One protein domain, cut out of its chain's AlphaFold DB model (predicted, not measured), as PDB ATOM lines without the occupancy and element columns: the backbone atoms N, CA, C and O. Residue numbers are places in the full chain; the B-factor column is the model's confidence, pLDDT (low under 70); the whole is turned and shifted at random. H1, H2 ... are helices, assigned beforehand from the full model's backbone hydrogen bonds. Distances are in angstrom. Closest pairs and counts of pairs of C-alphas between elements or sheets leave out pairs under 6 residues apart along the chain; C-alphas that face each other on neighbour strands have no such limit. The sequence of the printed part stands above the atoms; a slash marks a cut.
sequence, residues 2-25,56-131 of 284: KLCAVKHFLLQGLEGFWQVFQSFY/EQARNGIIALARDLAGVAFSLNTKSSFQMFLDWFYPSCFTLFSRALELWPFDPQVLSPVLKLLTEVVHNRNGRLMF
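What this domain is: This is residues 2 to 25 and 56 to 131 of the 284 residues of an uncharacterized protein of Dibothriocephalus latus (UniProt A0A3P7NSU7). H3 and H6 lie closely side by side, and H5 folds back on H6 as the other arm of a helical hairpin. H4 follows H3 by a tight link and runs back opposite to it across a gap, close to it near residues 73 and 82, and beyond H5 and H4, away from H6, lie H1 and H2, with H1 packed on residues 92 to 96 of H5 and H2 only just touching H4. The printed part has 100 residues with six named helices, H1 to H6 in order along the chain, and no named strand, so its class is all helix. It is compact, with a radius of gyration of the C-alphas of 13.6 A, and rounded, spanning 35 by 26 by 24 A.

How they stand to each other: H1, residues 4 to 12, touches residues 92 to 96 alone of H5, residues 92 to 103, at a shallow tilt of 21 degrees, opposite ways; their closest C-alphas, of Val 6 and Leu 96, are 6.3 A apart. H2, residues 14 to 21, and H4, residues 79 to 89, only just touch, with 3 pairs of C-alphas within 8 A, the closest being Phe 17 and Trp 88 at 7.3 A. H3, residues 56 to 75, touches H6, residues 108 to 121, at a shallow tilt of 32 degrees, the same way, and the closest C-alphas, of Ala 70 and Leu 117, are 4.4 A apart. H3 and H4 are close but not clearly touching, with the C-alphas of Ala 73 and Phe 82 closest at 7.2 A. H5 is the hub, touching H1, H3 and H6. With H3 it only just touches, with 3 pairs of C-alphas within 8 A, at a steep tilt of 47 degrees; the closest are Ile 62 and Ala 100 at 7.5 A. H5 and H6 form a hairpin at a shallow tilt of 27 degrees, with the C-alphas of Leu 101 and Leu 111 closest at 6.2 A. H2 is apart from H3, H5 and H6. Every O i to N i+4 pair is within hydrogen-bond range in H3, H4 and H5; the counts are 4 of 5 in H1, 2 of 4 in H2 and 9 of 10 in H6.

Where its parts are: H1 begins at C-alpha 4, (-29.931, 29.197, -48.038), and measures 13.1 A; H2 measures 10.4 A. H3, the longest helix, runs 29.1 A from C-alpha 56 to C-alpha 75 at (-37.100, 56.328, -36.593). H4 measures 14.7 A, H5 17.0 A and H6 19.6 A, ending at C-alpha 121, (-29.271, 48.574, -33.347).

The domain as a whole: The two C-alphas farthest apart are those of Ser 23 and Phe 106, at 38.8 A. Residues 26 to 55 are not printed, and C-alphas 25 and 56 are 28.2 A apart across the cut. The links that are printed whole are tight. The mean pLDDT of the printed part is 77.7, and residues 2 to 25 are under 70.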
ATOM      1  N   LYS A   2     -23.740  29.109 -48.604       33.19
ATOM      2  CA  LYS A   2     -23.940  30.318 -47.767       33.19
ATOM      3  C   LYS A   2     -25.239  31.135 -47.995       33.19
ATOM      4  O   LYS A   2     -25.554  31.988 -47.178       33.19
ATOM      5  N   LEU A   3     -26.013  30.865 -49.057       33.72
ATOM      6  CA  LEU A   3     -27.227  31.633 -49.408       33.72
ATOM      7  C   LEU A   3     -28.555  31.083 -48.838       33.72
ATOM      8  O   LEU A   3     -29.489  31.861 -48.658       33.72
ATOM      9  N   CYS A   4     -28.668  29.782 -48.534       34.22
ATOM     10  CA  CYS A   4     -29.931  29.197 -48.038       34.22
ATOM     11  C   CYS A   4     -30.314  29.703 -46.639       34.22
ATOM     12  O   CYS A   4     -31.491  29.945 -46.376       34.22
ATOM     13  N   ALA A   5     -29.322  29.936 -45.774       37.31
ATOM     14  CA  ALA A   5     -29.542  30.466 -44.429       37.31
ATOM     15  C   ALA A   5     -30.191  31.859 -44.461       37.31
ATOM     16  O   ALA A   5     -31.081  32.135 -43.669       37.31
ATOM     17  N   VAL A   6     -29.818  32.701 -45.432       36.62
ATOM     18  CA  VAL A   6     -30.355  34.062 -45.597       36.62
ATOM     19  C   VAL A   6     -31.853  34.052 -45.893       36.62
ATOM     20  O   VAL A   6     -32.596  34.855 -45.343       36.62
ATOM     21  N   LYS A   7     -32.316  33.127 -46.740       36.38
ATOM     22  CA  LYS A   7     -33.731  33.048 -47.119       36.38
ATOM     23  C   LYS A   7     -34.593  32.450 -46.003       36.38
ATOM     24  O   LYS A   7     -35.651  32.993 -45.718       36.38
ATOM     25  N   HIS A   8     -34.123  31.386 -45.348       37.34
ATOM     26  CA  HIS A   8     -34.796  30.784 -44.187       37.34
ATOM     27  C   HIS A   8     -34.970  31.799 -43.048       37.34
ATOM     28  O   HIS A   8     -36.018  31.880 -42.414       37.34
ATOM     29  N   PHE A   9     -33.947  32.628 -42.860       38.38
ATOM     30  CA  PHE A   9     -33.909  33.683 -41.867       38.38
ATOM     31  C   PHE A   9     -34.955  34.794 -42.117       38.38
ATOM     32  O   PHE A   9     -35.675  35.202 -41.208       38.38
ATOM     33  N   LEU A  10     -35.104  35.232 -43.371       39.94
ATOM     34  CA  LEU A  10     -36.085  36.256 -43.755       39.94
ATOM     35  C   LEU A  10     -37.542  35.787 -43.634       39.94
ATOM     36  O   LEU A  10     -38.425  36.618 -43.452       39.94
ATOM     37  N   LEU A  11     -37.799  34.480 -43.726       41.31
ATOM     38  CA  LEU A  11     -39.150  33.910 -43.718       41.31
ATOM     39  C   LEU A  11     -39.735  33.732 -42.306       41.31
ATOM     40  O   LEU A  11     -40.949  33.814 -42.151       41.31
ATOM     41  N   GLN A  12     -38.906  33.532 -41.275       39.03
ATOM     42  CA  GLN A  12     -39.382  33.278 -39.905       39.03
ATOM     43  C   GLN A  12     -39.717  34.549 -39.106       39.03
ATOM     44  O   GLN A  12     -40.552  34.501 -38.210       39.03
ATOM     45  N   GLY A  13     -39.102  35.693 -39.417       39.53
ATOM     46  CA  GLY A  13     -39.328  36.925 -38.656       39.53
ATOM     47  C   GLY A  13     -40.624  37.665 -39.011       39.53
ATOM     48  O   GLY A  13     -41.132  38.445 -38.212       39.53
ATOM     49  N   LEU A  14     -41.165  37.505 -40.216       42.22
ATOM     50  CA  LEU A  14     -42.077  38.513 -40.771       42.22
ATOM     51  C   LEU A  14     -43.472  38.565 -40.118       42.22
ATOM     52  O   LEU A  14     -44.044  39.651 -40.069       42.22
ATOM     53  N   GLU A  15     -44.019  37.480 -39.558       37.97
ATOM     54  CA  GLU A  15     -45.413  37.474 -39.060       37.97
ATOM     55  C   GLU A  15     -45.669  38.398 -37.851       37.97
ATOM     56  O   GLU A  15     -46.722  39.032 -37.785       37.97
ATOM     57  N   GLY A  16     -44.708  38.560 -36.932       38.19
ATOM     58  CA  GLY A  16     -44.864  39.443 -35.761       38.19
ATOM     59  C   GLY A  16     -44.721  40.939 -36.080       38.19
ATOM     60  O   GLY A  16     -45.316  41.790 -35.421       38.19
ATOM     61  N   PHE A  17     -43.969  41.267 -37.131       40.12
ATOM     62  CA  PHE A  17     -43.712  42.639 -37.579       40.12
ATOM     63  C   PHE A  17     -44.905  43.224 -38.366       40.12
ATOM     64  O   PHE A  17     -45.147  44.433 -38.330       40.12
ATOM     65  N   TRP A  18     -45.708  42.370 -39.015       39.38
ATOM     66  CA  TRP A  18     -46.833  42.779 -39.868       39.38
ATOM     67  C   TRP A  18     -48.002  43.448 -39.125       39.38
ATOM     68  O   TRP A  18     -48.620  44.350 -39.691       39.38
ATOM     69  N   GLN A  19     -48.281  43.099 -37.863       36.19
ATOM     70  CA  GLN A  19     -49.388  43.716 -37.105       36.19
ATOM     71  C   GLN A  19     -49.141  45.198 -36.772       36.19
ATOM     72  O   GLN A  19     -50.083  45.984 -36.720       36.19
ATOM     73  N   VAL A  20     -47.880  45.605 -36.599       36.41
ATOM     74  CA  VAL A  20     -47.502  47.013 -36.371       36.41
ATOM     75  C   VAL A  20     -47.430  47.783 -37.696       36.41
ATOM     76  O   VAL A  20     -47.742  48.972 -37.754       36.41
ATOM     77  N   PHE A  21     -47.060  47.101 -38.784       34.78
ATOM     78  CA  PHE A  21     -46.846  47.707 -40.100       34.78
ATOM     79  C   PHE A  21     -48.137  47.916 -40.916       34.78
ATOM     80  O   PHE A  21     -48.190  48.826 -41.747       34.78
ATOM     81  N   GLN A  22     -49.208  47.158 -40.639       34.25
ATOM     82  CA  GLN A  22     -50.532  47.314 -41.276       34.25
ATOM     83  C   GLN A  22     -51.180  48.696 -41.062       34.25
ATOM     84  O   GLN A  22     -52.087  49.069 -41.802       34.25
ATOM     85  N   SER A  23     -50.696  49.496 -40.106       31.86
ATOM     86  CA  SER A  23     -51.142  50.881 -39.901       31.86
ATOM     87  C   SER A  23     -50.571  51.882 -40.920       31.86
ATOM     88  O   SER A  23     -51.067  53.008 -40.966       31.86
ATOM     89  N   PHE A  24     -49.519  51.544 -41.679       31.33
ATOM     90  CA  PHE A  24     -48.706  52.556 -42.372       31.33
ATOM     91  C   PHE A  24     -48.520  52.387 -43.884       31.33
ATOM     92  O   PHE A  24     -48.144  53.368 -44.521       31.33
ATOM     93  N   TYR A  25     -48.792  51.230 -44.495       28.77
ATOM     94  CA  TYR A  25     -48.591  51.069 -45.943       28.77
ATOM     95  C   TYR A  25     -49.620  50.138 -46.593       28.77
ATOM     96  O   TYR A  25     -49.827  49.013 -46.144       28.77
ATOM     97  N   GLU A  56     -25.376  37.550 -56.657       78.88
ATOM     98  CA  GLU A  56     -25.559  38.988 -56.860       78.88
ATOM     99  C   GLU A  56     -26.941  39.480 -56.406       78.88
ATOM    100  O   GLU A  56     -27.056  40.532 -55.776       78.88
ATOM    101  N   GLN A  57     -27.994  38.696 -56.654       76.88
ATOM    102  CA  GLN A  57     -29.349  39.021 -56.200       76.88
ATOM    103  C   GLN A  57     -29.437  39.002 -54.672       76.88
ATOM    104  O   GLN A  57     -30.015  39.914 -54.083       76.88
ATOM    105  N   ALA A  58     -28.818  38.014 -54.021       78.44
ATOM    106  CA  ALA A  58     -28.773  37.956 -52.563       78.44
ATOM    107  C   ALA A  58     -27.977  39.119 -51.969       78.44
ATOM    108  O   ALA A  58     -28.438  39.756 -51.024       78.44
ATOM    109  N   ARG A  59     -26.822  39.448 -52.557       87.19
ATOM    110  CA  ARG A  59     -26.032  40.621 -52.172       87.19
ATOM    111  C   ARG A  59     -26.867  41.903 -52.240       87.19
ATOM    112  O   ARG A  59     -26.899  42.668 -51.281       87.19
ATOM    113  N   ASN A  60     -27.567  42.127 -53.351       86.62
ATOM    114  CA  ASN A  60     -28.400  43.316 -53.535       86.62
ATOM    115  C   ASN A  60     -29.591  43.340 -52.562       86.62
ATOM    116  O   ASN A  60     -29.906  44.398 -52.021       86.62
ATOM    117  N   GLY A  61     -30.195  42.180 -52.280       84.88
ATOM    118  CA  GLY A  61     -31.244  42.036 -51.269       84.88
ATOM    119  C   GLY A  61     -30.767  42.405 -49.862       84.88
ATOM    120  O   GLY A  61     -31.434  43.175 -49.177       84.88
ATOM    121  N   ILE A  62     -29.578  41.942 -49.457       89.31
ATOM    122  CA  ILE A  62     -28.964  42.308 -48.170       89.31
ATOM    123  C   ILE A  62     -28.706  43.810 -48.083       89.31
ATOM    124  O   ILE A  62     -28.984  44.423 -47.056       89.31
ATOM    125  N   ILE A  63     -28.192  44.414 -49.156       89.62
ATOM    126  CA  ILE A  63     -27.926  45.855 -49.206       89.62
ATOM    127  C   ILE A  63     -29.220  46.655 -49.020       89.62
ATOM    128  O   ILE A  63     -29.229  47.612 -48.244       89.62
ATOM    129  N   ALA A  64     -30.285  46.290 -49.737       89.94
ATOM    130  CA  ALA A  64     -31.576  46.966 -49.651       89.94
ATOM    131  C   ALA A  64     -32.177  46.820 -48.248       89.94
ATOM    132  O   ALA A  64     -32.415  47.819 -47.574       89.94
ATOM    133  N   LEU A  65     -32.268  45.583 -47.757       90.69
ATOM    134  CA  LEU A  65     -32.810  45.292 -46.435       90.69
ATOM    135  C   LEU A  65     -32.035  46.006 -45.322       90.69
ATOM    136  O   LEU A  65     -32.641  46.581 -44.423       90.69
ATOM    137  N   ALA A  66     -30.700  46.019 -45.386       94.56
ATOM    138  CA  ALA A  66     -29.882  46.715 -44.400       94.56
ATOM    139  C   ALA A  66     -30.186  48.222 -44.355       94.56
ATOM    140  O   ALA A  66     -30.217  48.816 -43.279       94.56
ATOM    141  N   ARG A  67     -30.417  48.850 -45.515       92.88
ATOM    142  CA  ARG A  67     -30.753  50.280 -45.603       92.88
ATOM    143  C   ARG A  67     -32.143  50.567 -45.048       92.88
ATOM    144  O   ARG A  67     -32.277  51.505 -44.263       92.88
ATOM    145  N   ASP A  68     -33.128  49.755 -45.411       92.88
ATOM    146  CA  ASP A  68     -34.514  49.933 -44.975       92.88
ATOM    147  C   ASP A  68     -34.629  49.739 -43.461       92.88
ATOM    148  O   ASP A  68     -35.131  50.614 -42.753       92.88
ATOM    149  N   LEU A  69     -34.053  48.653 -42.933       94.81
ATOM    150  CA  LEU A  69     -34.037  48.389 -41.496       94.81
ATOM    151  C   LEU A  69     -33.236  49.433 -40.723       94.81
ATOM    152  O   LEU A  69     -33.619  49.772 -39.608       94.81
ATOM    153  N   ALA A  70     -32.156  49.985 -41.289       94.56
ATOM    154  CA  ALA A  70     -31.439  51.079 -40.639       94.56
ATOM    155  C   ALA A  70     -32.323  52.329 -40.524       94.56
ATOM    156  O   ALA A  70     -32.267  53.023 -39.511       94.56
ATOM    157  N   GLY A  71     -33.150  52.608 -41.538       92.62
ATOM    158  CA  GLY A  71     -34.137  53.689 -41.514       92.62
ATOM    159  C   GLY A  71     -35.231  53.464 -40.470       92.62
ATOM    160  O   GLY A  71     -35.530  54.375 -39.696       92.62
ATOM    161  N   VAL A  72     -35.770  52.244 -40.395       91.94
ATOM    162  CA  VAL A  72     -36.752  51.848 -39.371       91.94
ATOM    163  C   VAL A  72     -36.145  51.957 -37.972       91.94
ATOM    164  O   VAL A  72     -36.661  52.685 -37.133       91.94
ATOM    165  N   ALA A  73     -34.996  51.329 -37.717       93.94
ATOM    166  CA  ALA A  73     -34.321  51.406 -36.421       93.94
ATOM    167  C   ALA A  73     -33.986  52.855 -36.024       93.94
ATOM    168  O   ALA A  73     -34.025  53.209 -34.846       93.94
ATOM    169  N   PHE A  74     -33.681  53.721 -36.993       92.94
ATOM    170  CA  PHE A  74     -33.428  55.136 -36.745       92.94
ATOM    171  C   PHE A  74     -34.690  55.920 -36.346       92.94
ATOM    172  O   PHE A  74     -34.614  56.808 -35.495       92.94
ATOM    173  N   SER A  75     -35.855  55.618 -36.923       92.19
ATOM    174  CA  SER A  75     -37.100  56.328 -36.593       92.19
ATOM    175  C   SER A  75     -37.660  55.942 -35.216       92.19
ATOM    176  O   SER A  75     -38.329  56.750 -34.565       92.19
ATOM    177  N   LEU A  76     -37.332  54.742 -34.732       92.00
ATOM    178  CA  LEU A  76     -37.749  54.225 -33.430       92.00
ATOM    179  C   LEU A  76     -36.945  54.863 -32.283       92.00
ATOM    180  O   LEU A  76     -35.812  54.480 -31.982       92.00
ATOM    181  N   ASN A  77     -37.547  55.856 -31.624       88.94
ATOM    182  CA  ASN A  77     -36.894  56.660 -30.583       88.94
ATOM    183  C   ASN A  77     -37.396  56.406 -29.153       88.94
ATOM    184  O   ASN A  77     -36.860  57.008 -28.225       88.94
ATOM    185  N   THR A  78     -38.398  55.546 -28.954       89.88
ATOM    186  CA  THR A  78     -38.906  55.197 -27.617       89.88
ATOM    187  C   THR A  78     -38.453  53.795 -27.221       89.88
ATOM    188  O   THR A  78     -38.289  52.928 -28.078       89.88
ATOM    189  N   LYS A  79     -38.281  53.551 -25.914       91.25
ATOM    190  CA  LYS A  79     -37.916  52.226 -25.385       91.25
ATOM    191  C   LYS A  79     -38.884  51.138 -25.857       91.25
ATOM    192  O   LYS A  79     -38.445  50.103 -26.332       91.25
ATOM    193  N   SER A  80     -40.194  51.379 -25.758       89.06
ATOM    194  CA  SER A  80     -41.206  50.365 -26.085       89.06
ATOM    195  C   SER A  80     -41.172  49.951 -27.555       89.06
ATOM    196  O   SER A  80     -41.190  48.760 -27.846       89.06
ATOM    197  N   SER A  81     -41.123  50.909 -28.485       88.94
ATOM    198  CA  SER A  81     -41.153  50.578 -29.913       88.94
ATOM    199  C   SER A  81     -39.824  49.995 -30.389       88.94
ATOM    200  O   SER A  81     -39.810  49.102 -31.234       88.94
ATOM    201  N   PHE A  82     -38.708  50.443 -29.806       92.19
ATOM    202  CA  PHE A  82     -37.400  49.871 -30.093       92.19
ATOM    203  C   PHE A  82     -37.247  48.455 -29.528       92.19
ATOM    204  O   PHE A  82     -36.677  47.605 -30.200       92.19
ATOM    205  N   GLN A  83     -37.802  48.176 -28.343       91.19
ATOM    206  CA  GLN A  83     -37.808  46.831 -27.765       91.19
ATOM    207  C   GLN A  83     -38.552  45.843 -28.670       91.19
ATOM    208  O   GLN A  83     -37.994  44.804 -28.990       91.19
ATOM    209  N   MET A  84     -39.738  46.201 -29.178       89.31
ATOM    210  CA  MET A  84     -40.471  45.344 -30.127       89.31
ATOM    211  C   MET A  84     -39.654  45.037 -31.389       89.31
ATOM    212  O   MET A  84     -39.668  43.918 -31.894       89.31
ATOM    213  N   PHE A  85     -38.927  46.034 -31.901       90.38
ATOM    214  CA  PHE A  85     -38.022  45.833 -33.028       90.38
ATOM    215  C   PHE A  85     -36.847  44.916 -32.662       90.38
ATOM    216  O   PHE A  85     -36.503  44.043 -33.453       90.38
ATOM    217  N   LEU A  86     -36.245  45.087 -31.483       91.25
ATOM    218  CA  LEU A  86     -35.146  44.243 -31.014       91.25
ATOM    219  C   LEU A  86     -35.568  42.794 -30.789       91.25
ATOM    220  O   LEU A  86     -34.825  41.907 -31.191       91.25
ATOM    221  N   ASP A  87     -36.742  42.559 -30.204       89.50
ATOM    222  CA  ASP A  87     -37.277  41.214 -29.960       89.50
ATOM    223  C   ASP A  87     -37.471  40.444 -31.273       89.50
ATOM    224  O   ASP A  87     -37.281  39.232 -31.333       89.50
ATOM    225  N   TRP A  88     -37.809  41.160 -32.348       89.50
ATOM    226  CA  TRP A  88     -37.875  40.615 -33.701       89.50
ATOM    227  C   TRP A  88     -36.491  40.457 -34.355       89.50
ATOM    228  O   TRP A  88     -36.227  39.489 -35.069       89.50
ATOM    229  N   PHE A  89     -35.604  41.431 -34.152       90.56
ATOM    230  CA  PHE A  89     -34.315  41.507 -34.834       90.56
ATOM    231  C   PHE A  89     -33.275  40.539 -34.253       90.56
ATOM    232  O   PHE A  89     -32.490  39.950 -34.996       90.56
ATOM    233  N   TYR A  90     -33.219  40.388 -32.934       88.44
ATOM    234  CA  TYR A  90     -32.216  39.594 -32.227       88.44
ATOM    235  C   TYR A  90     -32.750  38.191 -31.892       88.44
ATOM    236  O   TYR A  90     -33.915  38.071 -31.528       88.44
ATOM    237  N   PRO A  91     -31.942  37.112 -31.990       88.75
ATOM    238  CA  PRO A  91     -30.524  37.033 -32.428       88.75
ATOM    239  C   PRO A  91     -30.352  36.970 -33.954       88.75
ATOM    240  O   PRO A  91     -29.271  36.867 -34.537       88.75
ATOM    241  N   SER A  92     -31.488  36.975 -34.605       85.56
ATOM    242  CA  SER A  92     -31.756  36.290 -35.834       85.56
ATOM    243  C   SER A  92     -31.238  37.139 -37.019       85.56
ATOM    244  O   SER A  92     -30.327  36.734 -37.753       85.56
ATOM    245  N   CYS A  93     -31.710  38.385 -37.137       85.56
ATOM    246  CA  CYS A  93     -31.239  39.346 -38.138       85.56
ATOM    247  C   CYS A  93     -29.791  39.747 -37.860       85.56
ATOM    248  O   CYS A  93     -29.011  39.943 -38.791       85.56
ATOM    249  N   PHE A  94     -29.418  39.831 -36.581       88.25
ATOM    250  CA  PHE A  94     -28.054  40.147 -36.165       88.25
ATOM    251  C   PHE A  94     -27.051  39.137 -36.750       88.25
ATOM    252  O   PHE A  94     -26.097  39.525 -37.431       88.25
ATOM    253  N   THR A  95     -27.342  37.839 -36.608       88.00
ATOM    254  CA  THR A  95     -26.547  36.744 -37.185       88.00
ATOM    255  C   THR A  95     -26.502  36.810 -38.712       88.00
ATOM    256  O   THR A  95     -25.433  36.649 -39.306       88.00
ATOM    257  N   LEU A  96     -27.636  37.085 -39.369       86.50
ATOM    258  CA  LEU A  96     -27.684  37.240 -40.825       86.50
ATOM    259  C   LEU A  96     -26.702  38.316 -41.311       86.50
ATOM    260  O   LEU A  96     -25.896  38.083 -42.218       86.50
ATOM    261  N   PHE A  97     -26.769  39.502 -40.712       92.12
ATOM    262  CA  PHE A  97     -25.942  40.633 -41.105       92.12
ATOM    263  C   PHE A  97     -24.468  40.428 -40.747       92.12
ATOM    264  O   PHE A  97     -23.604  40.791 -41.545       92.12
ATOM    265  N   SER A  98     -24.172  39.752 -39.633       90.25
ATOM    266  CA  SER A  98     -22.817  39.283 -39.317       90.25
ATOM    267  C   SER A  98     -22.254  38.411 -40.439       90.25
ATOM    268  O   SER A  98     -21.167  38.666 -40.957       90.25
ATOM    269  N   ARG A  99     -23.021  37.408 -40.889       87.19
ATOM    270  CA  ARG A  99     -22.595  36.521 -41.979       87.19
ATOM    271  C   ARG A  99     -22.414  37.266 -43.294       87.19
ATOM    272  O   ARG A  99     -21.489  36.953 -44.034       87.19
ATOM    273  N   ALA A 100     -23.242  38.264 -43.593       87.44
ATOM    274  CA  ALA A 100     -23.059  39.078 -44.792       87.44
ATOM    275  C   ALA A 100     -21.699  39.799 -44.813       87.44
ATOM    276  O   ALA A 100     -21.063  39.859 -45.867       87.44
ATOM    277  N   LEU A 101     -21.225  40.290 -43.663       92.88
ATOM    278  CA  LEU A 101     -19.908  40.922 -43.548       92.88
ATOM    279  C   LEU A 101     -18.758  39.930 -43.751       92.88
ATOM    280  O   LEU A 101     -17.751  40.289 -44.347       92.88
ATOM    281  N   GLU A 102     -18.920  38.672 -43.342       89.62
ATOM    282  CA  GLU A 102     -17.939  37.612 -43.619       89.62
ATOM    283  C   GLU A 102     -17.931  37.163 -45.089       89.62
ATOM    284  O   GLU A 102     -16.930  36.645 -45.585       89.62
ATOM    285  N   LEU A 103     -19.056  37.305 -45.797       88.38
ATOM    286  CA  LEU A 103     -19.178  36.921 -47.207       88.38
ATOM    287  C   LEU A 103     -18.605  37.966 -48.157       88.38
ATOM    288  O   LEU A 103     -17.986  37.603 -49.156       88.38
ATOM    289  N   TRP A 104     -18.814  39.243 -47.847       91.00
ATOM    290  CA  TRP A 104     -18.356  40.366 -48.663       91.00
ATOM    291  C   TRP A 104     -17.546  41.376 -47.829       91.00
ATOM    292  O   TRP A 104     -17.908  42.555 -47.785       91.00
ATOM    293  N   PRO A 105     -16.439  40.953 -47.184       89.88
ATOM    294  CA  PRO A 105     -15.701  41.786 -46.228       89.88
ATOM    295  C   PRO A 105     -15.079  43.030 -46.870       89.88
ATOM    296  O   PRO A 105     -14.974  44.073 -46.233       89.88
ATOM    297  N   PHE A 106     -14.712  42.944 -48.151       92.75
ATOM    298  CA  PHE A 106     -14.033  44.015 -48.885       92.75
ATOM    299  C   PHE A 106     -14.956  44.815 -49.805       92.75
ATOM    300  O   PHE A 106     -14.468  45.640 -50.572       92.75
ATOM    301  N   ASP A 107     -16.273  44.582 -49.766       92.56
ATOM    302  CA  ASP A 107     -17.233  45.314 -50.592       92.56
ATOM    303  C   ASP A 107     -17.849  46.488 -49.812       92.56
ATOM    304  O   ASP A 107     -18.735  46.283 -48.970       92.56
ATOM    305  N   PRO A 108     -17.470  47.748 -50.110       92.81
ATOM    306  CA  PRO A 108     -17.986  48.906 -49.390       92.81
ATOM    307  C   PRO A 108     -19.505  49.083 -49.518       92.81
ATOM    308  O   PRO A 108     -20.108  49.737 -48.659       92.81
ATOM    309  N   GLN A 109     -20.129  48.536 -50.571       93.69
ATOM    310  CA  GLN A 109     -21.572  48.634 -50.810       93.69
ATOM    311  C   GLN A 109     -22.381  47.754 -49.862       93.69
ATOM    312  O   GLN A 109     -23.507  48.127 -49.540       93.69
ATOM    313  N   VAL A 110     -21.809  46.634 -49.407       93.81
ATOM    314  CA  VAL A 110     -22.398  45.751 -48.388       93.81
ATOM    315  C   VAL A 110     -21.992  46.222 -46.997       93.81
ATOM    316  O   VAL A 110     -22.847  46.464 -46.148       93.81
ATOM    317  N   LEU A 111     -20.693  46.444 -46.789       95.12
ATOM    318  CA  LEU A 111     -20.122  46.816 -45.498       95.12
ATOM    319  C   LEU A 111     -20.783  48.070 -44.909       95.12
ATOM    320  O   LEU A 111     -21.164  48.092 -43.741       95.12
ATOM    321  N   SER A 112     -20.957  49.121 -45.719       94.19
ATOM    322  CA  SER A 112     -21.476  50.410 -45.245       94.19
ATOM    323  C   SER A 112     -22.909  50.352 -44.694       94.19
ATOM    324  O   SER A 112     -23.115  50.844 -43.583       94.19
ATOM    325  N   PRO A 113     -23.918  49.843 -45.432       96.00
ATOM    326  CA  PRO A 113     -25.283  49.760 -44.916       96.00
ATOM    327  C   PRO A 113     -25.421  48.730 -43.795       96.00
ATOM    328  O   PRO A 113     -26.129  49.007 -42.832       96.00
ATOM    329  N   VAL A 114     -24.711  47.599 -43.866       97.31
ATOM    330  CA  VAL A 114     -24.788  46.561 -42.830       97.31
ATOM    331  C   VAL A 114     -24.204  47.058 -41.508       97.31
ATOM    332  O   VAL A 114     -24.889  47.016 -40.487       97.31
ATOM    333  N   LEU A 115     -22.994  47.633 -41.514       96.69
ATOM    334  CA  LEU A 115     -22.439  48.244 -40.303       96.69
ATOM    335  C   LEU A 115     -23.303  49.403 -39.810       96.69
ATOM    336  O   LEU A 115     -23.452  49.567 -38.603       96.69
ATOM    337  N   LYS A 116     -23.895  50.205 -40.707       96.38
ATOM    338  CA  LYS A 116     -24.780  51.303 -40.296       96.38
ATOM    339  C   LYS A 116     -26.025  50.788 -39.570       96.38
ATOM    340  O   LYS A 116     -26.380  51.385 -38.558       96.38
ATOM    341  N   LEU A 117     -26.650  49.718 -40.061       97.62
ATOM    342  CA  LEU A 117     -27.769  49.056 -39.393       97.62
ATOM    343  C   LEU A 117     -27.355  48.536 -38.018       97.62
ATOM    344  O   LEU A 117     -27.943  48.944 -37.026       97.62
ATOM    345  N   LEU A 118     -26.318  47.698 -37.945       97.38
ATOM    346  CA  LEU A 118     -25.884  47.094 -36.680       97.38
ATOM    347  C   LEU A 118     -25.469  48.155 -35.655       97.38
ATOM    348  O   LEU A 118     -25.830  48.066 -34.486       97.38
ATOM    349  N   THR A 119     -24.809  49.224 -36.106       96.88
ATOM    350  CA  THR A 119     -24.496  50.383 -35.257       96.88
ATOM    351  C   THR A 119     -25.761  51.048 -34.727       96.88
ATOM    352  O   THR A 119     -25.799  51.440 -33.571       96.88
ATOM    353  N   GLU A 120     -26.796  51.207 -35.557       96.25
ATOM    354  CA  GLU A 120     -28.069  51.792 -35.130       96.25
ATOM    355  C   GLU A 120     -28.777  50.898 -34.100       96.25
ATOM    356  O   GLU A 120     -29.305  51.418 -33.119       96.25
ATOM    357  N   VAL A 121     -28.718  49.573 -34.278       95.19
ATOM    358  CA  VAL A 121     -29.271  48.574 -33.347       95.19
ATOM    359  C   VAL A 121     -28.666  48.727 -31.948       95.19
ATOM    360  O   VAL A 121     -29.405  48.749 -30.968       95.19
ATOM    361  N   VAL A 122     -27.344  48.907 -31.852       95.38
ATOM    362  CA  VAL A 122     -26.643  49.096 -30.566       95.38
ATOM    363  C   VAL A 122     -26.557  50.554 -30.108       95.38
ATOM    364  O   VAL A 122     -25.975  50.856 -29.069       95.38
ATOM    365  N   HIS A 123     -27.116  51.497 -30.866       94.81
ATOM    366  CA  HIS A 123     -27.047  52.903 -30.500       94.81
ATOM    367  C   HIS A 123     -28.099  53.247 -29.442       94.81
ATOM    368  O   HIS A 123     -29.297  53.324 -29.737       94.81
ATOM    369  N   ASN A 124     -27.651  53.533 -28.218       92.81
ATOM    370  CA  ASN A 124     -28.513  53.942 -27.109       92.81
ATOM    371  C   ASN A 124     -28.912  55.428 -27.173       92.81
ATOM    372  O   ASN A 124     -28.606  56.232 -26.292       92.81
ATOM    373  N   ARG A 125     -29.599  55.826 -28.244       89.69
ATOM    374  CA  ARG A 125     -30.147  57.181 -28.360       89.69
ATOM    375  C   ARG A 125     -31.361  57.339 -27.443       89.69
ATOM    376  O   ARG A 125     -32.257  56.500 -27.463       89.69
ATOM    377  N   ASN A 126     -31.412  58.439 -26.690       86.44
ATOM    378  CA  ASN A 126     -32.529  58.800 -25.804       86.44
ATOM    379  C   ASN A 126     -32.874  57.731 -24.745       86.44
ATOM    380  O   ASN A 126     -34.026  57.638 -24.331       86.44
ATOM    381  N   GLY A 127     -31.910  56.896 -24.338       87.62
ATOM    382  CA  GLY A 127     -32.170  55.821 -23.373       87.62
ATOM    383  C   GLY A 127     -33.103  54.729 -23.909       87.62
ATOM    384  O   GLY A 127     -33.823  54.097 -23.139       87.62
ATOM    385  N   ARG A 128     -33.146  54.509 -25.232       91.56
ATOM    386  CA  ARG A 128     -33.983  53.453 -25.826       91.56
ATOM    387  C   ARG A 128     -33.476  52.038 -25.530       91.56
ATOM    388  O   ARG A 128     -34.274  51.107 -25.567       91.56
ATOM    389  N   LEU A 129     -32.185  51.883 -25.214       91.50
ATOM    390  CA  LEU A 129     -31.565  50.629 -24.778       91.50
ATOM    391  C   LEU A 129     -31.405  50.640 -23.255       91.50
ATOM    392  O   LEU A 129     -30.332  50.924 -22.726       91.50
ATOM    393  N   MET A 130     -32.496  50.364 -22.544       86.00
ATOM    394  CA  MET A 130     -32.484  50.237 -21.086       86.00
ATOM    395  C   MET A 130     -33.082  48.901 -20.677       86.00
ATOM    396  O   MET A 130     -34.306  48.757 -20.581       86.00
ATOM    397  N   PHE A 131     -32.195  47.941 -20.446       85.81
ATOM    398  CA  PHE A 131     -32.539  46.586 -20.045       85.81
ATOM    399  C   PHE A 131     -32.678  46.477 -18.529       85.81
ATOM    400  O   PHE A 131     -32.030  47.204 -17.775       85.81
TER     401      PHE A 131